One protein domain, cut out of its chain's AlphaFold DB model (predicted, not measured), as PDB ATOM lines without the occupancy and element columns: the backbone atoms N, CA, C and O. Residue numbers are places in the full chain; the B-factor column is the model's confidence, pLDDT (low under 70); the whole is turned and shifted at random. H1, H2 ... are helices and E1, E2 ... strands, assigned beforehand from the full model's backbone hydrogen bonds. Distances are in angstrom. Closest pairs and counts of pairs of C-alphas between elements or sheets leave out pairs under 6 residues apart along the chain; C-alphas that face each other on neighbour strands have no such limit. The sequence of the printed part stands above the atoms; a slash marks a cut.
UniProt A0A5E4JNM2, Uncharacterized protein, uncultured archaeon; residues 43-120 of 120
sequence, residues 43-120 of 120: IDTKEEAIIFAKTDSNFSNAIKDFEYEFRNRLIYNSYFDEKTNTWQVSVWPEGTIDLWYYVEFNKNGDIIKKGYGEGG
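This is residues 43 to 120 of the 120 residues of an uncharacterized protein of uncultured archaeon (UniProt A0A5E4JNM2). One twisted sheet of four antiparallel strands has two helices, H1 and H2, over one face, while its other face is bare. H1 crosses the strands and H2 runs along E3, the two helices meeting in an L-shaped corner at their short link. The printed part has 78 residues, with two named helices and then four named strands in the order H1, H2, E1, E2, E3, E4; the sheet's order is E1 - E2 - E3 - E4, and the class is mixed, helices and strands. The whole is compact, with a radius of gyration of the C-alphas of 12.6 A, yet elongated in outline, with spans of 40 by 21 by 20 A.

Start at C-alpha 46, at (102.466, 134.776, 110.663), where H1 begins; it covers residues 46 to 55, 14.7 A long. After Asp 56 comes H2, residues 57 to 70, 20.1 A, ending at C-alpha 70 at (120.466, 124.802, 97.292). Then read the strands: E1, residues 75 to 81, 20.1 A; E2, residues 86 to 92, 19.7 A; E3, residues 98 to 105, 23.1 A; and E4, residues 111 to 119, 23.5 A, which ends at C-alpha 119 at (106.791, 120.158, 96.446).

Look first at the sheet, a meander, each strand the antiparallel neighbour of the one before, with E1 and E4 at its edges. In the hairpin E1 and E2, at 161 degrees, N 77 and O 90 are 2.9 A apart, within hydrogen-bond range. In the hairpin E2 and E3, at 167 degrees, find N 101 and O 89 at 2.7 A. In the hairpin E3 and E4, at 170 degrees, find N 119 and O 98 at 2.7 A. E1 and E4 are apart. H1 and H2 on the same face make two layers, helices on one face of a sheet. H1, at a height of 8.3 A over the sheet, runs across the strands, at 75 degrees to E2 on the local plane; its closest C-alphas to E1 are those of Lys 46 and Ser 78, 5.4 A. H2, at a height of 9.5 A, lies over E3 and runs along it, at 12 degrees on the local plane; the closest C-alphas are those of Phe 59 and Tyr 101, 7.0 A. H1 and H2 only just touch, with 3 pairs of C-alphas within 8 A, and only at the corner by their link: the closest C-alphas are those of Lys 54 and Ser 60, 5.2 A, and their lines are about perpendicular at 83 degrees. In H1 and H2 every O i to N i+4 pair is within hydrogen-bond range.

The two C-alphas farthest apart are those of Arg 71 and Asn 108, 40.4 A. The printed part has no cut, and no link is long: the five links between named elements are tight. The mean pLDDT of the printed part is 88.9; look for values under 70 at residues 95 to 97, between E2 and E3, and at Gly 120, the chain's last residue.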
ATOM      1  N   ILE A  43      98.790 130.083 117.999       85.88
ATOM      2  CA  ILE A  43      99.568 130.749 116.961       85.88
ATOM      3  C   ILE A  43      98.661 131.837 116.391       85.88
ATOM      4  O   ILE A  43      97.713 131.520 115.670       85.88
ATOM      5  N   ASP A  44      98.946 133.097 116.706       88.12
ATOM      6  CA  ASP A  44      98.072 134.222 116.355       88.12
ATOM      7  C   ASP A  44      98.639 135.058 115.201       88.12
ATOM      8  O   ASP A  44      97.928 135.837 114.561       88.12
ATOM      9  N   THR A  45      99.928 134.894 114.903       92.19
ATOM     10  CA  THR A  45     100.635 135.673 113.886       92.19
ATOM     11  C   THR A  45     101.379 134.805 112.879       92.19
ATOM     12  O   THR A  45     101.732 133.648 113.121       92.19
ATOM     13  N   LYS A  46     101.675 135.407 111.723       93.50
ATOM     14  CA  LYS A  46     102.466 134.776 110.663       93.50
ATOM     15  C   LYS A  46     103.855 134.371 111.148       93.50
ATOM     16  O   LYS A  46     104.334 133.284 110.822       93.50
ATOM     17  N   GLU A  47     104.496 135.233 111.926       93.56
ATOM     18  CA  GLU A  47     105.831 135.026 112.475       93.56
ATOM     19  C   GLU A  47     105.846 133.895 113.506       93.56
ATOM     20  O   GLU A  47     106.748 133.057 113.480       93.56
ATOM     21  N   GLU A  48     104.835 133.822 114.374       92.25
ATOM     22  CA  GLU A  48     104.687 132.722 115.331       92.25
ATOM     23  C   GLU A  48     104.497 131.383 114.626       92.25
ATOM     24  O   GLU A  48     105.104 130.401 115.048       92.25
ATOM     25  N   ALA A  49     103.749 131.338 113.518       93.31
ATOM     26  CA  ALA A  49     103.580 130.114 112.737       93.31
ATOM     27  C   ALA A  49     104.921 129.600 112.194       93.31
ATOM     28  O   ALA A  49     105.228 128.410 112.285       93.31
ATOM     29  N   ILE A  50     105.759 130.510 111.689       94.31
ATOM     30  CA  ILE A  50     107.102 130.184 111.192       94.31
ATOM     31  C   ILE A  50     108.002 129.703 112.335       94.31
ATOM     32  O   ILE A  50     108.723 128.715 112.176       94.31
ATOM     33  N   ILE A  51     107.983 130.385 113.486       93.00
ATOM     34  CA  ILE A  51     108.749 129.973 114.672       93.00
ATOM     35  C   ILE A  51     108.306 128.580 115.112       93.00
ATOM     36  O   ILE A  51     109.155 127.717 115.324       93.00
ATOM     37  N   PHE A  52     106.997 128.350 115.196       92.12
ATOM     38  CA  PHE A  52     106.417 127.078 115.593       92.12
ATOM     39  C   PHE A  52     106.851 125.946 114.660       92.12
ATOM     40  O   PHE A  52     107.393 124.946 115.131       92.12
ATOM     41  N   ALA A  53     106.722 126.128 113.342       93.75
ATOM     42  CA  ALA A  53     107.164 125.145 112.356       93.75
ATOM     43  C   ALA A  53     108.652 124.790 112.532       93.75
ATOM     44  O   ALA A  53     109.016 123.618 112.548       93.75
ATOM     45  N   LYS A  54     109.515 125.786 112.779       91.94
ATOM     46  CA  LYS A  54     110.955 125.582 113.028       91.94
ATOM     47  C   LYS A  54     111.271 124.810 114.312       91.94
ATOM     48  O   LYS A  54     112.385 124.307 114.439       91.94
ATOM     49  N   THR A  55     110.338 124.731 115.265       91.19
ATOM     50  CA  THR A  55     110.509 123.898 116.467       91.19
ATOM     51  C   THR A  55     110.225 122.420 116.214       91.19
ATOM     52  O   THR A  55     110.683 121.578 116.988       91.19
ATOM     53  N   ASP A  56     109.510 122.085 115.135       91.88
ATOM     54  CA  ASP A  56     109.285 120.698 114.749       91.88
ATOM     55  C   ASP A  56     110.582 120.096 114.203       91.88
ATOM     56  O   ASP A  56     111.161 120.592 113.236       91.88
ATOM     57  N   SER A  57     111.064 119.024 114.833       91.69
ATOM     58  CA  SER A  57     112.363 118.441 114.496       91.69
ATOM     59  C   SER A  57     112.424 117.914 113.067       91.69
ATOM     60  O   SER A  57     113.474 118.017 112.439       91.69
ATOM     61  N   ASN A  58     111.327 117.356 112.550       91.75
ATOM     62  CA  ASN A  58     111.333 116.754 111.220       91.75
ATOM     63  C   ASN A  58     111.379 117.843 110.153       91.75
ATOM     64  O   ASN A  58     112.219 117.792 109.259       91.75
ATOM     65  N   PHE A  59     110.552 118.877 110.312       93.25
ATOM     66  CA  PHE A  59     110.570 120.024 109.412       93.25
ATOM     67  C   PHE A  59     111.878 120.818 109.512       93.25
ATOM     68  O   PHE A  59     112.455 121.189 108.497       93.25
ATOM     69  N   SER A  60     112.401 121.030 110.724       92.38
ATOM     70  CA  SER A  60     113.686 121.709 110.935       92.38
ATOM     71  C   SER A  60     114.854 120.976 110.272       92.38
ATOM     72  O   SER A  60     115.748 121.622 109.729       92.38
ATOM     73  N   ASN A  61     114.861 119.642 110.308       92.56
ATOM     74  CA  ASN A  61     115.887 118.855 109.628       92.56
ATOM     75  C   ASN A  61     115.725 118.921 108.106       92.56
ATOM     76  O   ASN A  61     116.709 119.200 107.433       92.56
ATOM     77  N   ALA A  62     114.497 118.795 107.589       90.75
ATOM     78  CA  ALA A  62     114.231 118.948 106.158       90.75
ATOM     79  C   ALA A  62     114.686 120.321 105.634       90.75
ATOM     80  O   ALA A  62     115.363 120.389 104.619       90.75
ATOM     81  N   ILE A  63     114.429 121.407 106.378       91.31
ATOM     82  CA  ILE A  63     114.943 122.751 106.061       91.31
ATOM     83  C   ILE A  63     116.469 122.752 105.942       91.31
ATOM     84  O   ILE A  63     116.995 123.335 105.002       91.31
ATOM     85  N   LYS A  64     117.194 122.135 106.883       90.19
ATOM     86  CA  LYS A  64     118.668 122.117 106.854       90.19
ATOM     87  C   LYS A  64     119.206 121.354 105.652       90.19
ATOM     88  O   LYS A  64     120.183 121.797 105.051       90.19
ATOM     89  N   ASP A  65     118.578 120.232 105.316       88.56
ATOM     90  CA  ASP A  65     118.934 119.451 104.133       88.56
ATOM     91  C   ASP A  65     118.692 120.290 102.865       88.56
ATOM     92  O   ASP A  65     119.564 120.382 102.001       88.56
ATOM     93  N   PHE A  66     117.579 121.028 102.829       85.94
ATOM     94  CA  PHE A  66     117.253 121.987 101.774       85.94
ATOM     95  C   PHE A  66     118.274 123.135 101.660       85.94
ATOM     96  O   PHE A  66     118.754 123.450 100.572       85.94
ATOM     97  N   GLU A  67     118.657 123.761 102.779       86.50
ATOM     98  CA  GLU A  67     119.690 124.810 102.817       86.50
ATOM     99  C   GLU A  67     121.034 124.288 102.294       86.50
ATOM    100  O   GLU A  67     121.743 124.999 101.572       86.50
ATOM    101  N   TYR A  68     121.378 123.045 102.640       85.88
ATOM    102  CA  TYR A  68     122.604 122.396 102.193       85.88
ATOM    103  C   TYR A  68     122.606 122.140 100.681       85.88
ATOM    104  O   TYR A  68     123.617 122.407 100.022       85.88
ATOM    105  N   GLU A  69     121.488 121.662 100.132       83.94
ATOM    106  CA  GLU A  69     121.347 121.351  98.709       83.94
ATOM    107  C   GLU A  69     121.410 122.610  97.837       83.94
ATOM    108  O   GLU A  69     122.225 122.692  96.913       83.94
ATOM    109  N   PHE A  70     120.610 123.629  98.157       81.31
ATOM    110  CA  PHE A  70     120.466 124.802  97.292       81.31
ATOM    111  C   PHE A  70     121.506 125.892  97.545       81.31
ATOM    112  O   PHE A  70     121.643 126.796  96.721       81.31
ATOM    113  N   ARG A  71     122.236 125.839  98.671       78.50
ATOM    114  CA  ARG A  71     123.219 126.860  99.101       78.50
ATOM    115  C   ARG A  71     122.689 128.300  99.025       78.50
ATOM    116  O   ARG A  71     123.465 129.250  98.919       78.50
ATOM    117  N   ASN A  72     121.371 128.449  99.092       76.06
ATOM    118  CA  ASN A  72     120.651 129.692  98.887       76.06
ATOM    119  C   ASN A  72     119.949 130.111 100.171       76.06
ATOM    120  O   ASN A  72     119.668 129.306 101.059       76.06
ATOM    121  N   ARG A  73     119.640 131.405 100.261       81.19
ATOM    122  CA  ARG A  73     118.831 131.927 101.357       81.19
ATOM    123  C   ARG A  73     117.389 131.459 101.181       81.19
ATOM    124  O   ARG A  73     116.777 131.734 100.154       81.19
ATOM    125  N   LEU A  74     116.849 130.815 102.209       88.06
ATOM    126  CA  LEU A  74     115.450 130.411 102.225       88.06
ATOM    127  C   LEU A  74     114.527 131.595 102.514       88.06
ATOM    128  O   LEU A  74     114.775 132.404 103.418       88.06
ATOM    129  N   ILE A  75     113.447 131.667 101.744       90.06
ATOM    130  CA  ILE A  75     112.343 132.598 101.944       90.06
ATOM    131  C   ILE A  75     111.250 131.842 102.683       90.06
ATOM    132  O   ILE A  75     110.849 130.764 102.264       90.06
ATOM    133  N   TYR A  76     110.781 132.415 103.785       92.44
ATOM    134  CA  TYR A  76     109.693 131.857 104.576       92.44
ATOM    135  C   TYR A  76     108.426 132.653 104.303       92.44
ATOM    136  O   TYR A  76     108.451 133.885 104.323       92.44
ATOM    137  N   ASN A  77     107.316 131.954 104.126       93.50
ATOM    138  CA  ASN A  77     105.993 132.551 104.103       93.50
ATOM    139  C   ASN A  77     105.043 131.724 104.962       93.50
ATOM    140  O   ASN A  77     105.221 130.517 105.111       93.50
ATOM    141  N   SER A  78     104.022 132.368 105.510       95.31
ATOM    142  CA  SER A  78     102.976 131.675 106.246       95.31
ATOM    143  C   SER A  78     101.606 132.271 105.976       95.31
ATOM    144  O   SER A  78     101.443 133.467 105.691       95.31
ATOM    145  N   TYR A  79     100.606 131.403 106.048       95.38
ATOM    146  CA  TYR A  79      99.213 131.767 105.891       95.38
ATOM    147  C   TYR A  79      98.335 130.935 106.818       95.38
ATOM    148  O   TYR A  79      98.677 129.810 107.184       95.38
ATOM    149  N   PHE A  80      97.199 131.514 107.185       95.69
ATOM    150  CA  PHE A  80      96.195 130.868 108.012       95.69
ATOM    151  C   PHE A  80      94.952 130.578 107.175       95.69
ATOM    152  O   PHE A  80      94.457 131.461 106.473       95.69
ATOM    153  N   ASP A  81      94.469 129.342 107.243       95.12
ATOM    154  CA  ASP A  81      93.186 128.932 106.684       95.12
ATOM    155  C   ASP A  81      92.145 128.846 107.804       95.12
ATOM    156  O   ASP A  81      92.123 127.899 108.591       95.12
ATOM    157  N   GLU A  82      91.245 129.829 107.845       92.69
ATOM    158  CA  GLU A  82      90.163 129.914 108.830       92.69
ATOM    159  C   GLU A  82      89.167 128.748 108.733       92.69
ATOM    160  O   GLU A  82      88.545 128.387 109.731       92.69
ATOM    161  N   LYS A  83      88.993 128.139 107.549       92.31
ATOM    162  CA  LYS A  83      88.009 127.058 107.360       92.31
ATOM    163  C   LYS A  83      88.444 125.780 108.052       92.31
ATOM    164  O   LYS A  83      87.607 125.049 108.580       92.31
ATOM    165  N   THR A  84      89.741 125.507 108.000       92.56
ATOM    166  CA  THR A  84      90.358 124.313 108.575       92.56
ATOM    167  C   THR A  84      91.089 124.617 109.877       92.56
ATOM    168  O   THR A  84      91.609 123.698 110.488       92.56
ATOM    169  N   ASN A  85      91.130 125.877 110.324       92.19
ATOM    170  CA  ASN A  85      91.910 126.319 111.483       92.19
ATOM    171  C   ASN A  85      93.376 125.849 111.397       92.19
ATOM    172  O   ASN A  85      93.944 125.309 112.352       92.19
ATOM    173  N   THR A  86      93.955 125.992 110.202       95.25
ATOM    174  CA  THR A  86      95.281 125.468 109.864       95.25
ATOM    175  C   THR A  86      96.242 126.600 109.560       95.25
ATOM    176  O   THR A  86      95.991 127.429 108.688       95.25
ATOM    177  N   TRP A  87      97.391 126.591 110.227       96.00
ATOM    178  CA  TRP A  87      98.549 127.367 109.807       96.00
ATOM    179  C   TRP A  87      99.375 126.562 108.823       96.00
ATOM    180  O   TRP A  87      99.697 125.403 109.079       96.00
ATOM    181  N   GLN A  88      99.755 127.195 107.720       95.75
ATOM    182  CA  GLN A  88     100.682 126.635 106.751       95.75
ATOM    183  C   GLN A  88     101.893 127.545 106.610       95.75
ATOM    184  O   GLN A  88     101.769 128.772 106.594       95.75
ATOM    185  N   VAL A  89     103.067 126.933 106.532       95.94
ATOM    186  CA  VAL A  89     104.358 127.600 106.390       95.94
ATOM    187  C   VAL A  89     105.057 126.993 105.192       95.94
ATOM    188  O   VAL A  89     105.352 125.808 105.216       95.94
ATOM    189  N   SER A  90     105.339 127.795 104.178       93.88
ATOM    190  CA  SER A  90     106.088 127.381 102.988       93.88
ATOM    191  C   SER A  90     107.479 128.001 103.004       93.88
ATOM    192  O   SER A  90     107.681 129.099 103.544       93.88
ATOM    193  N   VAL A  91     108.436 127.279 102.436       92.56
ATOM    194  CA  VAL A  91     109.854 127.604 102.455       92.56
ATOM    195  C   VAL A  91     110.465 127.223 101.119       92.56
ATOM    196  O   VAL A  91     110.533 126.051 100.772       92.56
ATOM    197  N   TRP A  92     110.979 128.205 100.389       90.31
ATOM    198  CA  TRP A  92     111.596 127.960  99.088       90.31
ATOM    199  C   TRP A  92     112.888 128.772  98.929       90.31
ATOM    200  O   TRP A  92     112.997 129.889  99.457       90.31
ATOM    201  N   PRO A  93     113.897 128.240  98.219       82.75
ATOM    202  CA  PRO A  93     115.025 129.016  97.744       82.75
ATOM    203  C   PRO A  93     114.599 129.869  96.545       82.75
ATOM    204  O   PRO A  93     113.553 129.671  95.923       82.75
ATOM    205  N   GLU A  94     115.439 130.828  96.177       71.88
ATOM    206  CA  GLU A  94     115.252 131.587  94.947       71.88
ATOM    207  C   GLU A  94     115.419 130.645  93.737       71.88
ATOM    208  O   GLU A  94     116.536 130.310  93.350       71.88
ATOM    209  N   GLY A  95     114.303 130.165  93.173       62.75
ATOM    210  CA  GLY A  95     114.280 129.546  91.848       62.75
ATOM    211  C   GLY A  95     113.649 128.161  91.669       62.75
ATOM    212  O   GLY A  95     113.471 127.839  90.504       62.75
ATOM    213  N   THR A  96     113.288 127.374  92.702       66.38
ATOM    214  CA  THR A  96     112.570 126.064  92.570       66.38
ATOM    215  C   THR A  96     112.377 125.332  93.914       66.38
ATOM    216  O   THR A  96     113.077 125.667  94.858       66.38
ATOM    217  N   ILE A  97     111.499 124.306  93.927       67.62
ATOM    218  CA  ILE A  97     111.105 123.353  94.998       67.62
ATOM    219  C   ILE A  97     110.691 124.024  96.328       67.62
ATOM    220  O   ILE A  97     111.471 124.722  96.966       67.62
ATOM    221  N   ASP A  98     109.443 123.814  96.756       85.81
ATOM    222  CA  ASP A  98     108.870 124.355  98.004       85.81
ATOM    223  C   ASP A  98     108.818 123.276  99.092       85.81
ATOM    224  O   ASP A  98     108.278 122.195  98.877       85.81
ATOM    225  N   LEU A  99     109.335 123.562 100.282       92.06
ATOM    226  CA  LEU A  99     109.118 122.761 101.479       92.06
ATOM    227  C   LEU A  99     108.009 123.416 102.309       92.06
ATOM    228  O   LEU A  99     108.156 124.540 102.783       92.06
ATOM    229  N   TRP A 100     106.924 122.696 102.564       94.25
ATOM    230  CA  TRP A 100     105.780 123.220 103.306       94.25
ATOM    231  C   TRP A 100     105.520 122.431 104.584       94.25
ATOM    232  O   TRP A 100     105.709 121.221 104.641       94.25
ATOM    233  N   TYR A 101     105.052 123.122 105.614       96.25
ATOM    234  CA  TYR A 101     104.600 122.602 106.898       96.25
ATOM    235  C   TYR A 101     103.164 123.036 107.132       96.25
ATOM    236  O   TYR A 101     102.773 124.136 106.751       96.25
ATOM    237  N   TYR A 102     102.391 122.205 107.818       95.69
ATOM    238  CA  TYR A 102     101.067 122.571 108.289       95.69
ATOM    239  C   TYR A 102     100.845 122.106 109.721       95.69
ATOM    240  O   TYR A 102     101.358 121.068 110.147       95.69
ATOM    241  N   VAL A 103     100.029 122.864 110.442       95.38
ATOM    242  CA  VAL A 103      99.512 122.505 111.758       95.38
ATOM    243  C   VAL A 103      98.060 122.954 111.868       95.38
ATOM    244  O   VAL A 103      97.729 124.106 111.606       95.38
ATOM    245  N   GLU A 104      97.198 122.015 112.227       94.06
ATOM    246  CA  GLU A 104      95.754 122.160 112.355       94.06
ATOM    247  C   GLU A 104      95.367 122.093 113.833       94.06
ATOM    248  O   GLU A 104      95.811 121.191 114.558       94.06
ATOM    249  N   PHE A 105      94.515 123.021 114.264       90.12
ATOM    250  CA  PHE A 105      94.060 123.130 115.647       90.12
ATOM    251  C   PHE A 105      92.563 122.835 115.781       90.12
ATOM    252  O   PHE A 105      91.752 123.217 114.937       90.12
ATOM    253  N   ASN A 106      92.153 122.214 116.887       88.56
ATOM    254  CA  ASN A 106      90.739 122.149 117.255       88.56
ATOM    255  C   ASN A 106      90.253 123.482 117.867       88.56
ATOM    256  O   ASN A 106      91.018 124.423 118.076       88.56
ATOM    257  N   LYS A 107      88.961 123.550 118.214       84.25
ATOM    258  CA  LYS A 107      88.336 124.735 118.833       84.25
ATOM    259  C   LYS A 107      88.890 125.106 120.216       84.25
ATOM    260  O   LYS A 107      88.650 126.219 120.668       84.25
ATOM    261  N   ASN A 108      89.582 124.188 120.886       85.25
ATOM    262  CA  ASN A 108      90.207 124.418 122.187       85.25
ATOM    263  C   ASN A 108      91.665 124.891 122.054       85.25
ATOM    264  O   ASN A 108      92.295 125.179 123.067       85.25
ATOM    265  N   GLY A 109      92.197 124.968 120.827       81.50
ATOM    266  CA  GLY A 109      93.599 125.288 120.568       81.50
ATOM    267  C   GLY A 109      94.542 124.082 120.646       81.50
ATOM    268  O   GLY A 109      95.754 124.272 120.612       81.50
ATOM    269  N   ASP A 110      94.028 122.849 120.721       85.31
ATOM    270  CA  ASP A 110      94.879 121.655 120.687       85.31
ATOM    271  C   ASP A 110      95.251 121.296 119.249       85.31
ATOM    272  O   ASP A 110      94.407 121.328 118.349       85.31
ATOM    273  N   ILE A 111      96.494 120.865 119.042       89.81
ATOM    274  CA  ILE A 111      96.960 120.362 117.747       89.81
ATOM    275  C   ILE A 111      96.276 119.025 117.456       89.81
ATOM    276  O   ILE A 111      96.459 118.055 118.190       89.81
ATOM    277  N   ILE A 112      95.541 118.954 116.349       93.50
ATOM    278  CA  ILE A 112      94.897 117.717 115.886       93.50
ATOM    279  C   ILE A 112      95.649 117.057 114.742       93.50
ATOM    280  O   ILE A 112      95.614 115.834 114.596       93.50
ATOM    281  N   LYS A 113      96.361 117.850 113.946       94.00
ATOM    282  CA  LYS A 113      97.132 117.348 112.821       94.00
ATOM    283  C   LYS A 113      98.314 118.260 112.567       94.00
ATOM    284  O   LYS A 113      98.214 119.472 112.707       94.00
ATOM    285  N   LYS A 114      99.438 117.675 112.180       94.50
ATOM    286  CA  LYS A 114     100.571 118.415 111.641       94.50
ATOM    287  C   LYS A 114     101.381 117.533 110.716       94.50
ATOM    288  O   LYS A 114     101.327 116.306 110.816       94.50
ATOM    289  N   GLY A 115     102.156 118.156 109.851       94.56
ATOM    290  CA  GLY A 115     103.076 117.457 108.975       94.56
ATOM    291  C   GLY A 115     103.812 118.425 108.075       94.56
ATOM    292  O   GLY A 115     103.639 119.638 108.170       94.56
ATOM    293  N   TYR A 116     104.629 117.870 107.196       94.69
ATOM    294  CA  TYR A 116     105.325 118.630 106.178       94.69
ATOM    295  C   TYR A 116     105.427 117.811 104.895       94.69
ATOM    296  O   TYR A 116     105.185 116.599 104.907       94.69
ATOM    297  N   GLY A 117     105.781 118.473 103.805       92.12
ATOM    298  CA  GLY A 117     106.084 117.837 102.537       92.12
ATOM    299  C   GLY A 117     107.000 118.701 101.684       92.12
ATOM    300  O   GLY A 117     107.196 119.884 101.950       92.12
ATOM    301  N   GLU A 118     107.543 118.077 100.650       88.00
ATOM    302  CA  GLU A 118     108.381 118.699  99.629       88.00
ATOM    303  C   GLU A 118     107.571 118.736  98.327       88.00
ATOM    304  O   GLU A 118     106.970 117.737  97.927       88.00
ATOM    305  N   GLY A 119     107.479 119.904  97.705       74.19
ATOM    306  CA  GLY A 119     106.791 120.158  96.446       74.19
ATOM    307  C   GLY A 119     107.808 120.458  95.356       74.19
ATOM    308  O   GLY A 119     108.492 121.474  95.434       74.19
ATOM    309  N   GLY A 120     107.906 119.569  94.365       54.97
ATOM    310  CA  GLY A 120     108.731 119.727  93.161       54.97
ATOM    311  C   GLY A 120     108.053 120.544  92.073       54.97
ATOM    312  O   GLY A 120     106.838 120.326  91.857       54.97
TER     313      GLY A 120